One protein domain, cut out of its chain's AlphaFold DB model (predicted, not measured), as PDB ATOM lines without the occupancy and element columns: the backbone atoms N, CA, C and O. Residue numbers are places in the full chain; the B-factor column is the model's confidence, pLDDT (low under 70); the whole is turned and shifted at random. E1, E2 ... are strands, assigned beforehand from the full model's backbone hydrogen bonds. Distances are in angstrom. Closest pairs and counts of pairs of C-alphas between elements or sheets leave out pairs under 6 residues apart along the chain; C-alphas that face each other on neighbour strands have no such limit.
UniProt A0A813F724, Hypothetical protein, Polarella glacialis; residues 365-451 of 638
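This is residues 365 to 451 of the 638 residues of the protein "Hypothetical protein" of Polarella glacialis (UniProt A0A813F724). Two separate strand lobes are joined by one long link, residues 395 to 408. The larger lobe is a strongly twisted, curled sheet of four strands, E6, E5, E4 and E7, with the loop of residues 435 to 447 leading from one edge strand to the other; the smaller is a twisted sheet of three strands, E1, E2 and E3. The 87 printed residues hold seven named strands, E1 to E7 in chain order, and no named helix; the class is all strand, though under half of the residues, 37, are in named elements. The sheet orders are E6, E5, E4, E7 and E1, E2, E3, both antiparallel. The whole is loose, with a radius of gyration of the C-alphas of 16.1 A, and spans 44 by 31 by 17 A.

Start in the larger sheet at C-alpha 409, (13.750, -21.360, -14.200), where E4 begins; it runs to residue 412. E5 follows from 415 to 421 over 17.1 A, then E6 from 429 to 434 over 15.9 A. E7, residues 448 to 450, ends at C-alpha 450, (13.839, -25.813, -19.708). For the other sheet, find C-alpha 365 at (20.499, -45.549, -31.074): E1 runs from there to 368, E2 from 375 to 382 over 18.5 A, and E3 from 390 to 394 over 12.2 A.

In the larger sheet E4, E5 and E6 form a meander, each strand the antiparallel neighbour of the one before. With E7 they make a Greek key, four strands in a row whose first is the antiparallel neighbour of the fourth. Look at E5 and E6, a hairpin at 122 degrees, where N 418 and O 433 are 2.8 A apart, within hydrogen-bond range. In the hairpin of E4 and E5, at 119 degrees, N 410 and O 417 are 2.9 A apart. Edge strand E7 is the antiparallel neighbour of E4, with 139 degrees between their directions, and N 411 and O 449 are 2.9 A apart, within hydrogen-bond range. From edge to edge the strands' lines turn by 108 degrees. In the smaller sheet, a second meander, E2 bends by 54 degrees at residue 378. N 366 and O 377 are 2.8 A apart in the hairpin of E1 and E2, and N 378 and O 393 are 2.8 A apart in that of E2 and E3. The strands E1, E2 and E3 are apart from E4, E5, E6 and E7.

The printed part has no cut, and its two farthest C-alphas, those of Pro 373 and Asp 437, are 47.5 A apart. The links from E3 to E4 and from E6 to E7 are long. Look for pLDDT under 70 at residues 398 to 401, 425 and 427; the mean of the printed part is 89.9.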
ATOM      1  N   VAL A 365      20.290 -46.182 -29.765       91.31
ATOM      2  CA  VAL A 365      20.499 -45.549 -31.074       91.31
ATOM      3  C   VAL A 365      19.840 -46.382 -32.176       91.31
ATOM      4  O   VAL A 365      20.105 -47.576 -32.328       91.31
ATOM      5  N   VAL A 366      18.982 -45.737 -32.960       94.50
ATOM      6  CA  VAL A 366      18.208 -46.300 -34.066       94.50
ATOM      7  C   VAL A 366      18.295 -45.389 -35.290       94.50
ATOM      8  O   VAL A 366      18.499 -44.184 -35.179       94.50
ATOM      9  N   TRP A 367      18.101 -45.947 -36.484       92.31
ATOM     10  CA  TRP A 367      17.897 -45.133 -37.684       92.31
ATOM     11  C   TRP A 367      16.421 -44.761 -37.795       92.31
ATOM     12  O   TRP A 367      15.582 -45.622 -38.072       92.31
ATOM     13  N   ASN A 368      16.096 -43.486 -37.574       93.12
ATOM     14  CA  ASN A 368      14.735 -42.999 -37.728       93.12
ATOM     15  C   ASN A 368      14.444 -42.725 -39.215       93.12
ATOM     16  O   ASN A 368      14.989 -41.804 -39.824       93.12
ATOM     17  N   THR A 369      13.558 -43.542 -39.786       91.25
ATOM     18  CA  THR A 369      13.135 -43.493 -41.192       91.25
ATOM     19  C   THR A 369      11.923 -42.592 -41.453       91.25
ATOM     20  O   THR A 369      11.424 -42.600 -42.575       91.25
ATOM     21  N   SER A 370      11.401 -41.860 -40.457       87.88
ATOM     22  CA  SER A 370      10.339 -40.861 -40.682       87.88
ATOM     23  C   SER A 370      10.866 -39.573 -41.328       87.88
ATOM     24  O   SER A 370      10.097 -38.813 -41.912       87.88
ATOM     25  N   THR A 371      12.183 -39.352 -41.278       85.62
ATOM     26  CA  THR A 371      12.872 -38.266 -41.986       85.62
ATOM     27  C   THR A 371      13.433 -38.736 -43.327       85.62
ATOM     28  O   THR A 371      13.734 -39.915 -43.521       85.62
ATOM     29  N   VAL A 372      13.566 -37.798 -44.271       86.56
ATOM     30  CA  VAL A 372      14.194 -38.017 -45.581       86.56
ATOM     31  C   VAL A 372      15.332 -36.994 -45.750       86.56
ATOM     32  O   VAL A 372      15.050 -35.795 -45.731       86.56
ATOM     33  N   PRO A 373      16.603 -37.422 -45.896       86.94
ATOM     34  CA  PRO A 373      17.076 -38.801 -45.739       86.94
ATOM     35  C   PRO A 373      16.829 -39.327 -44.309       86.94
ATOM     36  O   PRO A 373      16.716 -38.507 -43.394       86.94
ATOM     37  N   PRO A 374      16.755 -40.660 -44.104       87.75
ATOM     38  CA  PRO A 374      16.759 -41.257 -42.769       87.75
ATOM     39  C   PRO A 374      17.977 -40.797 -41.970       87.75
ATOM     40  O   PRO A 374      19.039 -40.588 -42.556       87.75
ATOM     41  N   ARG A 375      17.846 -40.671 -40.646       89.38
ATOM     42  CA  ARG A 375      18.916 -40.141 -39.782       89.38
ATOM     43  C   ARG A 375      19.141 -40.990 -38.530       89.38
ATOM     44  O   ARG A 375      18.184 -41.593 -38.034       89.38
ATOM     45  N   PRO A 376      20.366 -41.017 -37.977       91.25
ATOM     46  CA  PRO A 376      20.625 -41.630 -36.680       91.25
ATOM     47  C   PRO A 376      19.969 -40.810 -35.558       91.25
ATOM     48  O   PRO A 376      20.122 -39.589 -35.475       91.25
ATOM     49  N   ALA A 377      19.235 -41.486 -34.679       95.06
ATOM     50  CA  ALA A 377      18.519 -40.887 -33.561       95.06
ATOM     51  C   ALA A 377      18.555 -41.803 -32.332       95.06
ATOM     52  O   ALA A 377      18.614 -43.022 -32.454       95.06
ATOM     53  N   GLN A 378      18.492 -41.227 -31.139       93.44
ATOM     54  CA  GLN A 378      18.390 -41.952 -29.879       93.44
ATOM     55  C   GLN A 378      16.935 -41.983 -29.409       93.44
ATOM     56  O   GLN A 378      16.257 -40.958 -29.453       93.44
ATOM     57  N   ILE A 379      16.439 -43.129 -28.942       94.75
ATOM     58  CA  ILE A 379      15.102 -43.223 -28.335       94.75
ATOM     59  C   ILE A 379      15.135 -42.512 -26.979       94.75
ATOM     60  O   ILE A 379      15.724 -43.024 -26.029       94.75
ATOM     61  N   SER A 380      14.512 -41.338 -26.879       90.69
ATOM     62  CA  SER A 380      14.449 -40.561 -25.637       90.69
ATOM     63  C   SER A 380      13.398 -41.116 -24.676       90.69
ATOM     64  O   SER A 380      13.663 -41.240 -23.485       90.69
ATOM     65  N   ALA A 381      12.232 -41.509 -25.193       90.62
ATOM     66  CA  ALA A 381      11.139 -42.083 -24.410       90.62
ATOM     67  C   ALA A 381      10.292 -43.055 -25.246       90.62
ATOM     68  O   ALA A 381      10.243 -42.971 -26.476       90.62
ATOM     69  N   ILE A 382       9.606 -43.979 -24.570       94.19
ATOM     70  CA  ILE A 382       8.684 -44.939 -25.190       94.19
ATOM     71  C   ILE A 382       7.277 -44.637 -24.673       94.19
ATOM     72  O   ILE A 382       7.011 -44.811 -23.489       94.19
ATOM     73  N   VAL A 383       6.390 -44.182 -25.558       94.06
ATOM     74  CA  VAL A 383       5.024 -43.748 -25.225       94.06
ATOM     75  C   VAL A 383       4.037 -44.682 -25.935       94.06
ATOM     76  O   VAL A 383       3.679 -44.425 -27.083       94.06
ATOM     77  N   PRO A 384       3.615 -45.797 -25.308       88.56
ATOM     78  CA  PRO A 384       2.914 -46.893 -25.991       88.56
ATOM     79  C   PRO A 384       1.520 -46.532 -26.529       88.56
ATOM     80  O   PRO A 384       0.951 -47.310 -27.290       88.56
ATOM     81  N   GLU A 385       0.979 -45.380 -26.133       90.00
ATOM     82  CA  GLU A 385      -0.336 -44.866 -26.534       90.00
ATOM     83  C   GLU A 385      -0.293 -44.038 -27.832       90.00
ATOM     84  O   GLU A 385      -1.334 -43.805 -28.444       90.00
ATOM     85  N   ARG A 386       0.895 -43.610 -28.284       87.25
ATOM     86  CA  ARG A 386       1.061 -42.870 -29.546       87.25
ATOM     87  C   ARG A 386       1.166 -43.822 -30.738       87.25
ATOM     88  O   ARG A 386       1.726 -44.910 -30.630       87.25
ATOM     89  N   GLU A 387       0.690 -43.363 -31.899       89.75
ATOM     90  CA  GLU A 387       0.812 -44.079 -33.182       89.75
ATOM     91  C   GLU A 387       2.279 -44.404 -33.522       89.75
ATOM     92  O   GLU A 387       2.592 -45.533 -33.904       89.75
ATOM     93  N   ASP A 388       3.179 -43.449 -33.270       88.12
ATOM     94  CA  ASP A 388       4.623 -43.666 -33.177       88.12
ATOM     95  C   ASP A 388       5.033 -43.792 -31.696       88.12
ATOM     96  O   ASP A 388       5.191 -42.775 -31.011       88.12
ATOM     97  N   PRO A 389       5.245 -45.014 -31.166       91.38
ATOM     98  CA  PRO A 389       5.487 -45.221 -29.738       91.38
ATOM     99  C   PRO A 389       6.916 -44.882 -29.288       91.38
ATOM    100  O   PRO A 389       7.259 -45.116 -28.132       91.38
ATOM    101  N   PHE A 390       7.765 -44.361 -30.177       94.81
ATOM    102  CA  PHE A 390       9.163 -44.030 -29.898       94.81
ATOM    103  C   PHE A 390       9.399 -42.537 -30.112       94.81
ATOM    104  O   PHE A 390       9.525 -42.074 -31.247       94.81
ATOM    105  N   LEU A 391       9.517 -41.786 -29.017       93.44
ATOM    106  CA  LEU A 391      10.085 -40.447 -29.080       93.44
ATOM    107  C   LEU A 391      11.582 -40.600 -29.353       93.44
ATOM    108  O   LEU A 391      12.279 -41.349 -28.667       93.44
ATOM    109  N   THR A 392      12.061 -39.942 -30.407       94.56
ATOM    110  CA  THR A 392      13.453 -40.033 -30.854       94.56
ATOM    111  C   THR A 392      14.069 -38.646 -30.963       94.56
ATOM    112  O   THR A 392      13.455 -37.720 -31.485       94.56
ATOM    113  N   ARG A 393      15.298 -38.511 -30.465       90.12
ATOM    114  CA  ARG A 393      16.128 -37.310 -30.552       90.12
ATOM    115  C   ARG A 393      17.229 -37.564 -31.571       90.12
ATOM    116  O   ARG A 393      18.007 -38.499 -31.405       90.12
ATOM    117  N   PHE A 394      17.292 -36.771 -32.632       92.81
ATOM    118  CA  PHE A 394      18.301 -36.955 -33.674       92.81
ATOM    119  C   PHE A 394      19.714 -36.653 -33.149       92.81
ATOM    120  O   PHE A 394      19.903 -35.716 -32.378       92.81
ATOM    121  N   LEU A 395      20.705 -37.458 -33.551       85.06
ATOM    122  CA  LEU A 395      22.093 -37.327 -33.078       85.06
ATOM    123  C   LEU A 395      22.898 -36.267 -33.847       85.06
ATOM    124  O   LEU A 395      23.898 -35.764 -33.330       85.06
ATOM    125  N   ASP A 396      22.483 -35.922 -35.067       82.06
ATOM    126  CA  ASP A 396      23.078 -34.855 -35.883       82.06
ATOM    127  C   ASP A 396      22.606 -33.460 -35.440       82.06
ATOM    128  O   ASP A 396      23.383 -32.496 -35.473       82.06
ATOM    129  N   GLN A 397      21.368 -33.376 -34.938       76.62
ATOM    130  CA  GLN A 397      20.882 -32.233 -34.182       76.62
ATOM    131  C   GLN A 397      21.794 -32.036 -32.963       76.62
ATOM    132  O   GLN A 397      21.805 -32.787 -31.983       76.62
ATOM    133  N   THR A 398      22.597 -30.973 -33.003       61.41
ATOM    134  CA  THR A 398      22.879 -30.237 -31.772       61.41
ATOM    135  C   THR A 398      21.523 -29.992 -31.101       61.41
ATOM    136  O   THR A 398      20.587 -29.653 -31.833       61.41
ATOM    137  N   PRO A 399      21.362 -30.187 -29.771       64.75
ATOM    138  CA  PRO A 399      20.224 -29.555 -29.109       64.75
ATOM    139  C   PRO A 399      20.156 -28.109 -29.611       64.75
ATOM    140  O   PRO A 399      21.235 -27.525 -29.776       64.75
ATOM    141  N   PRO A 400      18.960 -27.562 -29.910       64.31
ATOM    142  CA  PRO A 400      18.860 -26.126 -30.121       64.31
ATOM    143  C   PRO A 400      19.606 -25.481 -28.958       64.31
ATOM    144  O   PRO A 400      19.421 -25.919 -27.818       64.31
ATOM    145  N   GLU A 401      20.547 -24.585 -29.265       69.25
ATOM    146  CA  GLU A 401      21.326 -23.911 -28.232       69.25
ATOM    147  C   GLU A 401      20.299 -23.204 -27.360       69.25
ATOM    148  O   GLU A 401      19.594 -22.302 -27.808       69.25
ATOM    149  N   ALA A 402      20.071 -23.779 -26.181       73.00
ATOM    150  CA  ALA A 402      19.012 -23.336 -25.313       73.00
ATOM    151  C   ALA A 402      19.517 -22.020 -24.741       73.00
ATOM    152  O   ALA A 402      20.442 -22.017 -23.925       73.00
ATOM    153  N   ASP A 403      18.958 -20.925 -25.255       82.56
ATOM    154  CA  ASP A 403      19.302 -19.542 -24.928       82.56
ATOM    155  C   ASP A 403      18.837 -19.182 -23.505       82.56
ATOM    156  O   ASP A 403      18.120 -18.203 -23.294       82.56
ATOM    157  N   PHE A 404      19.246 -19.994 -22.525       87.12
ATOM    158  CA  PHE A 404      19.032 -19.753 -21.110       87.12
ATOM    159  C   PHE A 404      19.673 -18.419 -20.732       87.12
ATOM    160  O   PHE A 404      20.861 -18.177 -20.977       87.12
ATOM    161  N   LYS A 405      18.891 -17.558 -20.097       91.81
ATOM    162  CA  LYS A 405      19.334 -16.289 -19.532       91.81
ATOM    163  C   LYS A 405      19.389 -16.393 -18.018       91.81
ATOM    164  O   LYS A 405      18.729 -17.219 -17.393       91.81
ATOM    165  N   ILE A 406      20.189 -15.518 -17.420       95.12
ATOM    166  CA  ILE A 406      20.187 -15.323 -15.970       95.12
ATOM    167  C   ILE A 406      18.774 -14.882 -15.560       95.12
ATOM    168  O   ILE A 406      18.272 -13.885 -16.077       95.12
ATOM    169  N   GLY A 407      18.149 -15.635 -14.654       96.25
ATOM    170  CA  GLY A 407      16.752 -15.484 -14.245       96.25
ATOM    171  C   GLY A 407      15.802 -16.581 -14.745       96.25
ATOM    172  O   GLY A 407      14.711 -16.696 -14.194       96.25
ATOM    173  N   ASP A 408      16.195 -17.411 -15.718       95.56
ATOM    174  CA  ASP A 408      15.325 -18.483 -16.219       95.56
ATOM    175  C   ASP A 408      15.219 -19.646 -15.217       95.56
ATOM    176  O   ASP A 408      16.228 -20.114 -14.675       95.56
ATOM    177  N   THR A 409      14.000 -20.154 -15.004       96.38
ATOM    178  CA  THR A 409      13.750 -21.360 -14.200       96.38
ATOM    179  C   THR A 409      13.978 -22.617 -15.034       96.38
ATOM    180  O   THR A 409      13.405 -22.799 -16.110       96.38
ATOM    181  N   VAL A 410      14.818 -23.510 -14.522       96.06
ATOM    182  CA  VAL A 410      15.254 -24.732 -15.198       96.06
ATOM    183  C   VAL A 410      15.281 -25.911 -14.231       96.06
ATOM    184  O   VAL A 410      15.387 -25.744 -13.017       96.06
ATOM    185  N   THR A 411      15.225 -27.130 -14.758       96.31
ATOM    186  CA  THR A 411      15.324 -28.358 -13.961       96.31
ATOM    187  C   THR A 411      16.584 -29.146 -14.311       96.31
ATOM    188  O   THR A 411      16.990 -29.257 -15.469       96.31
ATOM    189  N   VAL A 412      17.232 -29.710 -13.288       96.25
ATOM    190  CA  VAL A 412      18.375 -30.624 -13.442       96.25
ATOM    191  C   VAL A 412      18.041 -31.928 -12.734       96.25
ATOM    192  O   VAL A 412      17.987 -32.002 -11.506       96.25
ATOM    193  N   GLY A 413      17.787 -32.976 -13.519       93.31
ATOM    194  CA  GLY A 413      17.226 -34.220 -12.994       93.31
ATOM    195  C   GLY A 413      15.819 -33.979 -12.447       93.31
ATOM    196  O   GLY A 413      14.898 -33.737 -13.216       93.31
ATOM    197  N   THR A 414      15.660 -34.036 -11.125       94.00
ATOM    198  CA  THR A 414      14.384 -33.798 -10.424       94.00
ATOM    199  C   THR A 414      14.373 -32.503  -9.607       94.00
ATOM    200  O   THR A 414      13.440 -32.296  -8.837       94.00
ATOM    201  N   ARG A 415      15.415 -31.664  -9.705       97.19
ATOM    202  CA  ARG A 415      15.574 -30.471  -8.862       97.19
ATOM    203  C   ARG A 415      15.393 -29.188  -9.690       97.19
ATOM    204  O   ARG A 415      16.168 -28.995 -10.632       97.19
ATOM    205  N   PRO A 416      14.397 -28.339  -9.381       97.12
ATOM    206  CA  PRO A 416      14.248 -27.019  -9.989       97.12
ATOM    207  C   PRO A 416      15.266 -26.024  -9.419       97.12
ATOM    208  O   PRO A 416      15.687 -26.126  -8.265       97.12
ATOM    209  N   GLY A 417      15.666 -25.057 -10.241       97.62
ATOM    210  CA  GLY A 417      16.528 -23.947  -9.852       97.62
ATOM    211  C   GLY A 417      16.527 -22.825 -10.890       97.62
ATOM    212  O   GLY A 417      16.129 -23.017 -12.036       97.62
ATOM    213  N   VAL A 418      16.988 -21.647 -10.489       97.75
ATOM    214  CA  VAL A 418      17.066 -20.448 -11.332       97.75
ATOM    215  C   VAL A 418      18.495 -20.262 -11.831       97.75
ATOM    216  O   VAL A 418      19.443 -20.371 -11.052       97.75
ATOM    217  N   VAL A 419      18.681 -19.966 -13.118       97.12
ATOM    218  CA  VAL A 419      20.005 -19.672 -13.688       97.12
ATOM    219  C   VAL A 419      20.551 -18.372 -13.089       97.12
ATOM    220  O   VAL A 419      19.985 -17.303 -13.298       97.12
ATOM    221  N   ILE A 420      21.677 -18.444 -12.374       97.38
ATOM    222  CA  ILE A 420      22.384 -17.270 -11.820       97.38
ATOM    223  C   ILE A 420      23.617 -16.868 -12.642       97.38
ATOM    224  O   ILE A 420      24.128 -15.762 -12.483       97.38
ATOM    225  N   TRP A 421      24.100 -17.743 -13.530       95.56
ATOM    226  CA  TRP A 421      25.209 -17.466 -14.449       95.56
ATOM    227  C   TRP A 421      25.109 -18.354 -15.694       95.56
ATOM    228  O   TRP A 421      24.952 -19.566 -15.558       95.56
ATOM    229  N   ASP A 422      25.227 -17.770 -16.890       91.25
ATOM    230  CA  ASP A 422      24.944 -18.416 -18.186       91.25
ATOM    231  C   ASP A 422      26.197 -18.800 -19.008       91.25
ATOM    232  O   ASP A 422      26.104 -19.118 -20.195       91.25
ATOM    233  N   GLY A 423      27.386 -18.779 -18.393       82.62
ATOM    234  CA  GLY A 423      28.603 -19.360 -18.977       82.62
ATOM    235  C   GLY A 423      29.187 -18.646 -20.197       82.62
ATOM    236  O   GLY A 423      29.973 -19.247 -20.936       82.62
ATOM    237  N   ARG A 424      28.821 -17.383 -20.450       82.25
ATOM    238  CA  ARG A 424      29.410 -16.595 -21.547       82.25
ATOM    239  C   ARG A 424      30.937 -16.462 -21.387       82.25
ATOM    240  O   ARG A 424      31.417 -16.294 -20.267       82.25
ATOM    241  N   PRO A 425      31.711 -16.503 -22.490       58.41
ATOM    242  CA  PRO A 425      31.256 -16.427 -23.883       58.41
ATOM    243  C   PRO A 425      30.919 -17.770 -24.554       58.41
ATOM    244  O   PRO A 425      30.351 -17.745 -25.639       58.41
ATOM    245  N   SER A 426      31.270 -18.925 -23.973       72.12
ATOM    246  CA  SER A 426      31.154 -20.224 -24.665       72.12
ATOM    247  C   SER A 426      29.869 -21.002 -24.379       72.12
ATOM    248  O   SER A 426      29.657 -22.031 -25.014       72.12
ATOM    249  N   HIS A 427      29.041 -20.558 -23.426       68.56
ATOM    250  CA  HIS A 427      27.720 -21.117 -23.098       68.56
ATOM    251  C   HIS A 427      27.665 -22.617 -22.765       68.56
ATOM    252  O   HIS A 427      26.594 -23.159 -22.547       68.56
ATOM    253  N   SER A 428      28.785 -23.328 -22.665       86.50
ATOM    254  CA  SER A 428      28.791 -24.780 -22.442       86.50
ATOM    255  C   SER A 428      28.322 -25.200 -21.040       86.50
ATOM    256  O   SER A 428      28.033 -26.379 -20.815       86.50
ATOM    257  N   TYR A 429      28.229 -24.253 -20.104       92.12
ATOM    258  CA  TYR A 429      27.860 -24.482 -18.710       92.12
ATOM    259  C   TYR A 429      27.001 -23.341 -18.155       92.12
ATOM    260  O   TYR A 429      27.092 -22.217 -18.631       92.12
ATOM    261  N   ALA A 430      26.254 -23.612 -17.089       95.19
ATOM    262  CA  ALA A 430      25.583 -22.606 -16.274       95.19
ATOM    263  C   ALA A 430      25.781 -22.888 -14.775       95.19
ATOM    264  O   ALA A 430      26.159 -23.993 -14.376       95.19
ATOM    265  N   LYS A 431      25.514 -21.885 -13.938       96.94
ATOM    266  CA  LYS A 431      25.390 -22.029 -12.482       96.94
ATOM    267  C   LYS A 431      23.956 -21.692 -12.087       96.94
ATOM    268  O   LYS A 431      23.401 -20.711 -12.584       96.94
ATOM    269  N   LEU A 432      23.372 -22.499 -11.211       97.69
ATOM    270  CA  LEU A 432      21.988 -22.395 -10.760       97.69
ATOM    271  C   LEU A 432      21.933 -22.046  -9.269       97.69
ATOM    272  O   LEU A 432      22.857 -22.368  -8.520       97.69
ATOM    273  N   ARG A 433      20.833 -21.437  -8.833       98.31
ATOM    274  CA  ARG A 433      20.411 -21.377  -7.431       98.31
ATOM    275  C   ARG A 433      19.179 -22.256  -7.271       98.31
ATOM    276  O   ARG A 433      18.210 -22.079  -8.004       98.31
ATOM    277  N   TRP A 434      19.248 -23.236  -6.383       98.00
ATOM    278  CA  TRP A 434      18.135 -24.136  -6.085       98.00
ATOM    279  C   TRP A 434      17.085 -23.435  -5.203       98.00
ATOM    280  O   TRP A 434      17.357 -22.375  -4.644       98.00
ATOM    281  N   GLU A 435      15.898 -24.027  -5.061       96.88
ATOM    282  CA  GLU A 435      14.813 -23.489  -4.213       96.88
ATOM    283  C   GLU A 435      15.164 -23.407  -2.713       96.88
ATOM    284  O   GLU A 435      14.572 -22.615  -1.991       96.88
ATOM    285  N   ASP A 436      16.137 -24.188  -2.236       97.12
ATOM    286  CA  ASP A 436      16.696 -24.128  -0.876       97.12
ATOM    287  C   ASP A 436      17.840 -23.101  -0.734       97.12
ATOM    288  O   ASP A 436      18.722 -23.271   0.107       97.12
ATOM    289  N   ASP A 437      17.878 -22.088  -1.607       96.12
ATOM    290  CA  ASP A 437      18.909 -21.040  -1.751       96.12
ATOM    291  C   ASP A 437      20.354 -21.526  -1.988       96.12
ATOM    292  O   ASP A 437      21.252 -20.734  -2.295       96.12
ATOM    293  N   ALA A 438      20.601 -22.835  -1.927       97.50
ATOM    294  CA  ALA A 438      21.886 -23.441  -2.214       97.50
ATOM    295  C   ALA A 438      22.297 -23.194  -3.676       97.50
ATOM    296  O   ALA A 438      21.542 -23.442  -4.619       97.50
ATOM    297  N   GLU A 439      23.534 -22.751  -3.890       98.12
ATOM    298  CA  GLU A 439      24.074 -22.583  -5.238       98.12
ATOM    299  C   GLU A 439      24.654 -23.898  -5.774       98.12
ATOM    300  O   GLU A 439      25.301 -24.667  -5.060       98.12
ATOM    301  N   SER A 440      24.451 -24.161  -7.062       97.12
ATOM    302  CA  SER A 440      25.030 -25.319  -7.732       97.12
ATOM    303  C   SER A 440      26.528 -25.139  -7.995       97.12
ATOM    304  O   SER A 440      27.060 -24.027  -8.071       97.12
ATOM    305  N   CYS A 441      27.214 -26.254  -8.249       96.12
ATOM    306  CA  CYS A 441      28.459 -26.224  -9.012       96.12
ATOM    307  C   CYS A 441      28.191 -25.807 -10.475       96.12
ATOM    308  O   CYS A 441      27.049 -25.587 -10.880       96.12
ATOM    309  N   ILE A 442      29.242 -25.692 -11.284       95.06
ATOM    310  CA  ILE A 442      29.119 -25.406 -12.719       95.06
ATOM    311  C   ILE A 442      28.552 -26.655 -13.426       95.06
ATOM    312  O   ILE A 442      29.193 -27.707 -13.438       95.06
ATOM    313  N   ILE A 443      27.347 -26.551 -13.995       95.12
ATOM    314  CA  ILE A 443      26.600 -27.656 -14.618       95.12
ATOM    315  C   ILE A 443      26.636 -27.507 -16.150       95.12
ATOM    316  O   ILE A 443      26.345 -26.423 -16.650       95.12
ATOM    317  N   PRO A 444      26.944 -28.565 -16.930       91.94
ATOM    318  CA  PRO A 444      26.869 -28.510 -18.393       91.94
ATOM    319  C   PRO A 444      25.429 -28.312 -18.880       91.94
ATOM    320  O   PRO A 444      24.543 -29.036 -18.417       91.94
ATOM    321  N   LEU A 445      25.192 -27.439 -19.872       89.44
ATOM    322  CA  LEU A 445      23.830 -27.184 -20.388       89.44
ATOM    323  C   LEU A 445      23.106 -28.456 -20.855       89.44
ATOM    324  O   LEU A 445      21.894 -28.556 -20.732       89.44
ATOM    325  N   ALA A 446      23.838 -29.469 -21.328       87.50
ATOM    326  CA  ALA A 446      23.268 -30.753 -21.744       87.50
ATOM    327  C   ALA A 446      22.528 -31.524 -20.624       87.50
ATOM    328  O   ALA A 446      21.808 -32.476 -20.926       87.50
ATOM    329  N   ARG A 447      22.710 -31.141 -19.349       90.75
ATOM    330  CA  ARG A 447      21.998 -31.693 -18.180       90.75
ATOM    331  C   ARG A 447      20.854 -30.807 -17.676       90.75
ATOM    332  O   ARG A 447      20.152 -31.219 -16.756       90.75
ATOM    333  N   ILE A 448      20.698 -29.616 -18.247       93.19
ATOM    334  CA  ILE A 448      19.691 -28.626 -17.877       93.19
ATOM    335  C   ILE A 448      18.512 -28.763 -18.840       93.19
ATOM    336  O   ILE A 448      18.697 -28.861 -20.054       93.19
ATOM    337  N   GLN A 449      17.303 -28.807 -18.296       92.50
ATOM    338  CA  GLN A 449      16.056 -28.851 -19.050       92.50
ATOM    339  C   GLN A 449      15.315 -27.533 -18.808       92.50
ATOM    340  O   GLN A 449      15.221 -27.080 -17.665       92.50
ATOM    341  N   THR A 450      14.809 -26.899 -19.868       90.19
ATOM    342  CA  THR A 450      13.839 -25.813 -19.708       90.19
ATOM    343  C   THR A 450      12.602 -26.377 -19.026       90.19
ATOM    344  O   THR A 450      12.098 -27.440 -19.399       90.19
ATOM    345  N   GLN A 451      12.092 -25.664 -18.026       85.81
ATOM    346  CA  GLN A 451      10.747 -25.920 -17.535       85.81
ATOM    347  C   GLN A 451       9.775 -25.270 -18.528       85.81
ATOM    348  O   GLN A 451       9.327 -24.146 -18.321       85.81
TER     349      GLN A 451